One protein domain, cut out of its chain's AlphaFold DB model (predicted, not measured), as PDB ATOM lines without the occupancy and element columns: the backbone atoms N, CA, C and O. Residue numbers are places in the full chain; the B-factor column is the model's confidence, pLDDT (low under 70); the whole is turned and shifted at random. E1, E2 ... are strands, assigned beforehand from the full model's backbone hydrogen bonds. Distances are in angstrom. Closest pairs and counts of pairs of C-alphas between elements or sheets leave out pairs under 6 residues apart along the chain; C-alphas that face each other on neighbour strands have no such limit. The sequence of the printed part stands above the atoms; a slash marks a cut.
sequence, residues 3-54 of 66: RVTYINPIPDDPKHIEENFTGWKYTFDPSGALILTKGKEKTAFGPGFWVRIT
ATOM      1  N   ARG A   3      -8.086-107.723   3.974       74.75
ATOM      2  CA  ARG A   3      -7.318-106.489   3.778       74.75
ATOM      3  C   ARG A   3      -6.769-106.468   2.352       74.75
ATOM      4  O   ARG A   3      -6.097-107.394   1.906       74.75
ATOM      5  N   VAL A   4      -7.084-105.422   1.605       72.88
ATOM      6  CA  VAL A   4      -6.624-105.267   0.223       72.88
ATOM      7  C   VAL A   4      -5.670-104.093   0.168       72.88
ATOM      8  O   VAL A   4      -6.020-103.000   0.604       72.88
ATOM      9  N   THR A   5      -4.474-104.313  -0.371       72.44
ATOM     10  CA  THR A   5      -3.522-103.242  -0.647       72.44
ATOM     11  C   THR A   5      -3.334-103.139  -2.154       72.44
ATOM     12  O   THR A   5      -2.933-104.094  -2.815       72.44
ATOM     13  N   TYR A   6      -3.626-101.977  -2.723       71.94
ATOM     14  CA  TYR A   6      -3.482-101.751  -4.155       71.94
ATOM     15  C   TYR A   6      -2.736-100.456  -4.442       71.94
ATOM     16  O   TYR A   6      -2.752 -99.517  -3.647       71.94
ATOM     17  N   ILE A   7      -2.053-100.418  -5.584       67.25
ATOM     18  CA  ILE A   7      -1.435 -99.195  -6.087       67.25
ATOM     19  C   ILE A   7      -2.496 -98.473  -6.909       67.25
ATOM     20  O   ILE A   7      -3.093 -99.057  -7.815       67.25
ATOM     21  N   ASN A   8      -2.754 -97.217  -6.568       62.31
ATOM     22  CA  ASN A   8      -3.683 -96.371  -7.298       62.31
ATOM     23  C   ASN A   8      -3.270 -96.311  -8.784       62.31
ATOM     24  O   ASN A   8      -2.118 -95.977  -9.062       62.31
ATOM     25  N   PRO A   9      -4.162 -96.604  -9.747       55.59
ATOM     26  CA  PRO A   9      -3.821 -96.591 -11.172       55.59
ATOM     27  C   PRO A   9      -3.602 -95.183 -11.748       55.59
ATOM     28  O   PRO A   9      -3.408 -95.052 -12.955       55.59
ATOM     29  N   ILE A  10      -3.654 -94.128 -10.925       60.41
ATOM     30  CA  ILE A  10      -3.338 -92.763 -11.354       60.41
ATOM     31  C   ILE A  10      -1.829 -92.695 -11.650       60.41
ATOM     32  O   ILE A  10      -1.030 -92.816 -10.720       60.41
ATOM     33  N   PRO A  11      -1.424 -92.497 -12.919       57.97
ATOM     34  CA  PRO A  11      -0.033 -92.655 -13.349       57.97
ATOM     35  C   PRO A  11       0.931 -91.632 -12.731       57.97
ATOM     36  O   PRO A  11       2.123 -91.908 -12.639       57.97
ATOM     37  N   ASP A  12       0.423 -90.488 -12.274       65.19
ATOM     38  CA  ASP A  12       1.225 -89.412 -11.681       65.19
ATOM     39  C   ASP A  12       1.439 -89.542 -10.162       65.19
ATOM     40  O   ASP A  12       2.239 -88.799  -9.600       65.19
ATOM     41  N   ASP A  13       0.750 -90.462  -9.476       60.94
ATOM     42  CA  ASP A  13       0.877 -90.606  -8.018       60.94
ATOM     43  C   ASP A  13       0.521 -92.040  -7.571       60.94
ATOM     44  O   ASP A  13      -0.602 -92.298  -7.112       60.94
ATOM     45  N   PRO A  14       1.454 -93.006  -7.718       61.53
ATOM     46  CA  PRO A  14       1.252 -94.378  -7.271       61.53
ATOM     47  C   PRO A  14       1.191 -94.419  -5.738       61.53
ATOM     48  O   PRO A  14       2.185 -94.632  -5.042       61.53
ATOM     49  N   LYS A  15      -0.005 -94.207  -5.191       66.19
ATOM     50  CA  LYS A  15      -0.282 -94.356  -3.762       66.19
ATOM     51  C   LYS A  15      -0.677 -95.782  -3.444       66.19
ATOM     52  O   LYS A  15      -1.537 -96.360  -4.104       66.19
ATOM     53  N   HIS A  16      -0.077 -96.311  -2.384       69.06
ATOM     54  CA  HIS A  16      -0.539 -97.535  -1.752       69.06
ATOM     55  C   HIS A  16      -1.819 -97.207  -0.988       69.06
ATOM     56  O   HIS A  16      -1.795 -96.433  -0.031       69.06
ATOM     57  N   ILE A  17      -2.934 -97.762  -1.442       74.75
ATOM     58  CA  ILE A  17      -4.225 -97.656  -0.778       74.75
ATOM     59  C   ILE A  17      -4.468 -98.980  -0.064       74.75
ATOM     60  O   ILE A  17      -4.376-100.046  -0.671       74.75
ATOM     61  N   GLU A  18      -4.735 -98.904   1.237       77.25
ATOM     62  CA  GLU A  18      -5.132-100.047   2.051       77.25
ATOM     63  C   GLU A  18      -6.619 -99.932   2.388       77.25
ATOM     64  O   GLU A  18      -7.045 -98.982   3.046       77.25
ATOM     65  N   GLU A  19      -7.401-100.918   1.964       78.25
ATOM     66  CA  GLU A  19      -8.823-101.024   2.269       78.25
ATOM     67  C   GLU A  19      -9.118-102.283   3.083       78.25
ATOM     68  O   GLU A  19      -8.535-103.351   2.881       78.25
ATOM     69  N   ASN A  20     -10.050-102.154   4.027       82.75
ATOM     70  CA  ASN A  20     -10.405-103.208   4.966       82.75
ATOM     71  C   ASN A  20     -11.871-103.616   4.766       82.75
ATOM     72  O   ASN A  20     -12.793-102.823   4.948       82.75
ATOM     73  N   PHE A  21     -12.086-104.885   4.439       80.31
ATOM     74  CA  PHE A  21     -13.368-105.477   4.079       80.31
ATOM     75  C   PHE A  21     -13.799-106.501   5.142       80.31
ATOM     76  O   PHE A  21     -13.503-107.698   5.072       80.31
ATOM     77  N   THR A  22     -14.528-106.030   6.157       82.19
ATOM     78  CA  THR A  22     -15.073-106.875   7.238       82.19
ATOM     79  C   THR A  22     -16.453-107.437   6.879       82.19
ATOM     80  O   THR A  22     -17.368-106.694   6.503       82.19
ATOM     81  N   GLY A  23     -16.615-108.759   7.010       81.12
ATOM     82  CA  GLY A  23     -17.849-109.471   6.654       81.12
ATOM     83  C   GLY A  23     -18.065-109.642   5.146       81.12
ATOM     84  O   GLY A  23     -19.178-109.935   4.717       81.12
ATOM     85  N   TRP A  24     -17.020-109.424   4.349       86.44
ATOM     86  CA  TRP A  24     -17.002-109.718   2.920       86.44
ATOM     87  C   TRP A  24     -16.479-111.139   2.689       86.44
ATOM     88  O   TRP A  24     -15.671-111.642   3.467       86.44
ATOM     89  N   LYS A  25     -16.936-111.778   1.615       84.69
ATOM     90  CA  LYS A  25     -16.397-113.028   1.070       84.69
ATOM     91  C   LYS A  25     -15.512-112.708  -0.126       84.69
ATOM     92  O   LYS A  25     -15.773-111.719  -0.808       84.69
ATOM     93  N   TYR A  26     -14.522-113.547  -0.408       84.12
ATOM     94  CA  TYR A  26     -13.670-113.397  -1.585       84.12
ATOM     95  C   TYR A  26     -13.702-114.624  -2.493       84.12
ATOM     96  O   TYR A  26     -13.892-115.746  -2.025       84.12
ATOM     97  N   THR A  27     -13.492-114.406  -3.788       87.00
ATOM     98  CA  THR A  27     -13.234-115.447  -4.788       87.00
ATOM     99  C   THR A  27     -12.136-114.974  -5.734       87.00
ATOM    100  O   THR A  27     -11.994-113.773  -5.958       87.00
ATOM    101  N   PHE A  28     -11.405-115.908  -6.334       84.12
ATOM    102  CA  PHE A  28     -10.496-115.608  -7.438       84.12
ATOM    103  C   PHE A  28     -11.135-116.031  -8.755       84.12
ATOM    104  O   PHE A  28     -11.640-117.147  -8.876       84.12
ATOM    105  N   ASP A  29     -11.165-115.114  -9.712       84.25
ATOM    106  CA  ASP A  29     -11.570-115.401 -11.087       84.25
ATOM    107  C   ASP A  29     -10.418-116.102 -11.845       84.25
ATOM    108  O   ASP A  29      -9.259-115.920 -11.464       84.25
ATOM    109  N   PRO A  30     -10.669-116.873 -12.925       82.62
ATOM    110  CA  PRO A  30      -9.607-117.501 -13.720       82.62
ATOM    111  C   PRO A  30      -8.546-116.532 -14.267       82.62
ATOM    112  O   PRO A  30      -7.441-116.960 -14.585       82.62
ATOM    113  N   SER A  31      -8.862-115.239 -14.366       82.94
ATOM    114  CA  SER A  31      -7.904-114.177 -14.707       82.94
ATOM    115  C   SER A  31      -6.907-113.824 -13.591       82.94
ATOM    116  O   SER A  31      -5.997-113.031 -13.827       82.94
ATOM    117  N   GLY A  32      -7.075-114.367 -12.383       75.31
ATOM    118  CA  GLY A  32      -6.317-113.984 -11.186       75.31
ATOM    119  C   GLY A  32      -6.879-112.753 -10.467       75.31
ATOM    120  O   GLY A  32      -6.300-112.297  -9.486       75.31
ATOM    121  N   ALA A  33      -8.014-112.207 -10.915       83.56
ATOM    122  CA  ALA A  33      -8.661-111.086 -10.243       83.56
ATOM    123  C   ALA A  33      -9.291-111.511  -8.901       83.56
ATOM    124  O   ALA A  33      -9.963-112.544  -8.816       83.56
ATOM    125  N   LEU A  34      -9.132-110.677  -7.869       84.00
ATOM    126  CA  LEU A  34      -9.828-110.818  -6.590       84.00
ATOM    127  C   LEU A  34     -11.226-110.214  -6.704       84.00
ATOM    128  O   LEU A  34     -11.388-109.021  -6.957       84.00
ATOM    129  N   ILE A  35     -12.240-111.014  -6.415       87.88
ATOM    130  CA  ILE A  35     -13.631-110.582  -6.346       87.88
ATOM    131  C   ILE A  35     -14.078-110.617  -4.890       87.88
ATOM    132  O   ILE A  35     -14.060-111.676  -4.272       87.88
ATOM    133  N   LEU A  36     -14.531-109.486  -4.348       87.69
ATOM    134  CA  LEU A  36     -15.130-109.407  -3.017       87.69
ATOM    135  C   LEU A  36     -16.643-109.235  -3.113       87.69
ATOM    136  O   LEU A  36     -17.139-108.447  -3.917       87.69
ATOM    137  N   THR A  37     -17.387-109.942  -2.264       90.50
ATOM    138  CA  THR A  37     -18.854-109.861  -2.185       90.50
ATOM    139  C   THR A  37     -19.363-109.763  -0.751       90.50
ATOM    140  O   THR A  37     -18.901-110.480   0.134       90.50
ATOM    141  N   LYS A  38     -20.363-108.909  -0.517       88.50
ATOM    142  CA  LYS A  38     -21.084-108.794   0.760       88.50
ATOM    143  C   LYS A  38     -22.569-108.577   0.496       88.50
ATOM    144  O   LYS A  38     -23.004-107.500   0.105       88.50
ATOM    145  N   GLY A  39     -23.370-109.624   0.685       87.94
ATOM    146  CA  GLY A  39     -24.794-109.584   0.342       87.94
ATOM    147  C   GLY A  39     -25.000-109.319  -1.154       87.94
ATOM    148  O   GLY A  39     -24.734-110.199  -1.968       87.94
ATOM    149  N   LYS A  40     -25.474-108.116  -1.505       88.62
ATOM    150  CA  LYS A  40     -25.651-107.663  -2.899       88.62
ATOM    151  C   LYS A  40     -24.500-106.788  -3.410       88.62
ATOM    152  O   LYS A  40     -24.472-106.470  -4.594       88.62
ATOM    153  N   GLU A  41     -23.580-106.385  -2.539       89.75
ATOM    154  CA  GLU A  41     -22.429-105.562  -2.906       89.75
ATOM    155  C   GLU A  41     -21.319-106.436  -3.500       89.75
ATOM    156  O   GLU A  41     -21.057-107.543  -3.013       89.75
ATOM    157  N   LYS A  42     -20.659-105.934  -4.548       85.19
ATOM    158  CA  LYS A  42     -19.543-106.597  -5.227       85.19
ATOM    159  C   LYS A  42     -18.474-105.564  -5.569       85.19
ATOM    160  O   LYS A  42     -18.798-104.533  -6.150       85.19
ATOM    161  N   THR A  43     -17.218-105.864  -5.261       84.25
ATOM    162  CA  THR A  43     -16.055-105.113  -5.754       84.25
ATOM    163  C   THR A  43     -15.031-106.075  -6.351       84.25
ATOM    164  O   THR A  43     -15.016-107.259  -6.006       84.25
ATOM    165  N   ALA A  44     -14.228-105.605  -7.300       81.50
ATOM    166  CA  ALA A  44     -13.268-106.421  -8.030       81.50
ATOM    167  C   ALA A  44     -11.932-105.690  -8.154       81.50
ATOM    168  O   ALA A  44     -11.892-104.521  -8.532       81.50
ATOM    169  N   PHE A  45     -10.849-106.414  -7.891       79.56
ATOM    170  CA  PHE A  45      -9.478-105.965  -8.070       79.56
ATOM    171  C   PHE A  45      -8.854-106.828  -9.168       79.56
ATOM    172  O   PHE A  45      -8.807-108.051  -9.046       79.56
ATOM    173  N   GLY A  46      -8.442-106.197 -10.270       70.19
ATOM    174  CA  GLY A  46      -7.816-106.871 -11.414       70.19
ATOM    175  C   GLY A  46      -6.470-107.548 -11.093       70.19
ATOM    176  O   GLY A  46      -5.979-107.464  -9.971       70.19
ATOM    177  N   PRO A  47      -5.840-108.227 -12.062       65.25
ATOM    178  CA  PRO A  47      -4.508-108.796 -11.864       65.25
ATOM    179  C   PRO A  47      -3.468-107.687 -11.611       65.25
ATOM    180  O   PRO A  47      -3.483-106.661 -12.292       65.25
ATOM    181  N   GLY A  48      -2.560-107.891 -10.645       59.81
ATOM    182  CA  GLY A  48      -1.474-106.947 -10.320       59.81
ATOM    183  C   GLY A  48      -1.586-106.208  -8.978       59.81
ATOM    184  O   GLY A  48      -0.810-105.283  -8.735       59.81
ATOM    185  N   PHE A  49      -2.509-106.604  -8.098       64.94
ATOM    186  CA  PHE A  49      -2.643-106.038  -6.750       64.94
ATOM    187  C   PHE A  49      -2.152-107.010  -5.673       64.94
ATOM    188  O   PHE A  49      -2.397-108.210  -5.749       64.94
ATOM    189  N   TRP A  50      -1.490-106.490  -4.636       60.78
ATOM    190  CA  TRP A  50      -1.033-107.298  -3.505       60.78
ATOM    191  C   TRP A  50      -2.155-107.447  -2.480       60.78
ATOM    192  O   TRP A  50      -2.388-106.588  -1.631       60.78
ATOM    193  N   VAL A  51      -2.863-108.564  -2.542       63.59
ATOM    194  CA  VAL A  51      -3.946-108.852  -1.603       63.59
ATOM    195  C   VAL A  51      -3.377-109.572  -0.380       63.59
ATOM    196  O   VAL A  51      -2.701-110.587  -0.527       63.59
ATOM    197  N   ARG A  52      -3.685-109.098   0.835       63.28
ATOM    198  CA  ARG A  52      -3.408-109.846   2.071       63.28
ATOM    199  C   ARG A  52      -4.708-110.197   2.779       63.28
ATOM    200  O   ARG A  52      -5.298-109.404   3.505       63.28
ATOM    201  N   ILE A  53      -5.136-111.436   2.615       64.50
ATOM    202  CA  ILE A  53      -6.343-111.927   3.270       64.50
ATOM    203  C   ILE A  53      -5.983-112.380   4.687       64.50
ATOM    204  O   ILE A  53      -5.298-113.381   4.854       64.50
ATOM    205  N   THR A  54      -6.445-111.649   5.703       63.66
ATOM    206  CA  THR A  54      -6.266-112.022   7.116       63.66
ATOM    207  C   THR A  54      -7.596-112.489   7.691       63.66
ATOM    208  O   THR A  54      -8.327-111.753   8.363       63.66
TER     209      THR A  54
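AT A GLANCE: This is residues 3 to 54 of the 66 residues of an uncharacterized protein of Mycobacterium sp. GA-2829 (UniProt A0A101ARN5). Two small sheets of three strands each, E2 - E1 - E6 and E3 - E4 - E5, stand partly face to face as a loosely joined sandwich, offset so that E6 is opposite E4. The hairpin of E1 and E2 reaches away to one end of the long axis with its turn at residues 8 to 15, while the turn between E4 and E5 makes the other end. The printed part has 52 residues with six named strands, E1 to E6 along the chain, and no named helix; the class is all strand, and both sheets are antiparallel. It is only just compact, close to loose, with a radius of gyration of the C-alphas of 11.4 A, and spans 35 by 24 by 20 A.

HOW THE PARTS SIT: E1, residues 3 to 7, is the inner strand of the first sheet. It forms a hairpin with E2, residues 16 to 21, at 154 degrees between their directions; N 4 and O 19 are 2.8 A apart, within hydrogen-bond range. On E3, residues 25 to 28, E4, residues 34 to 38, and E5, residues 41 to 45, the chain runs as a meander, each strand the antiparallel neighbour of the one before. E3 and E4 are a hairpin at 156 degrees, with N 27 and O 35 2.8 A apart. E4 and E5 are a hairpin at 166 degrees, with N 36 and O 43 2.8 A apart. E6, residues 50 to 53, is antiparallel to E1 at 175 degrees, with N 52 and O 3 3.1 A apart. Between the sheets, E4 and E6 have 1 pair of C-alphas within 8 A, those of Leu 34 and Val 51, 8.0 A apart. E1 and E5 are only just apart, their closest C-alphas at 8.3 A.

IN THESE COORDINATES: E1 begins at C-alpha 3, (-7.318, -106.489, 3.778), and is 13.6 A long. E2 is 16.2 A long, E3 10.7 A, E4 13.6 A and E5 13.9 A. E4 begins at C-alpha 34, (-9.828, -110.818, -6.590). E6, 9.8 A long, ends at C-alpha 53, (-6.343, -111.927, 3.270).

THE WHOLE: The two C-alphas farthest apart in the domain are those of Asp 12 and Gly 39, at 35.0 A. The printed part has no cut, and no link is long; the link from E1 to E2 is short, and the other links are tight. The mean pLDDT of the printed part is 75.4, with residues 7 to 16 and 47 to 54 under 70.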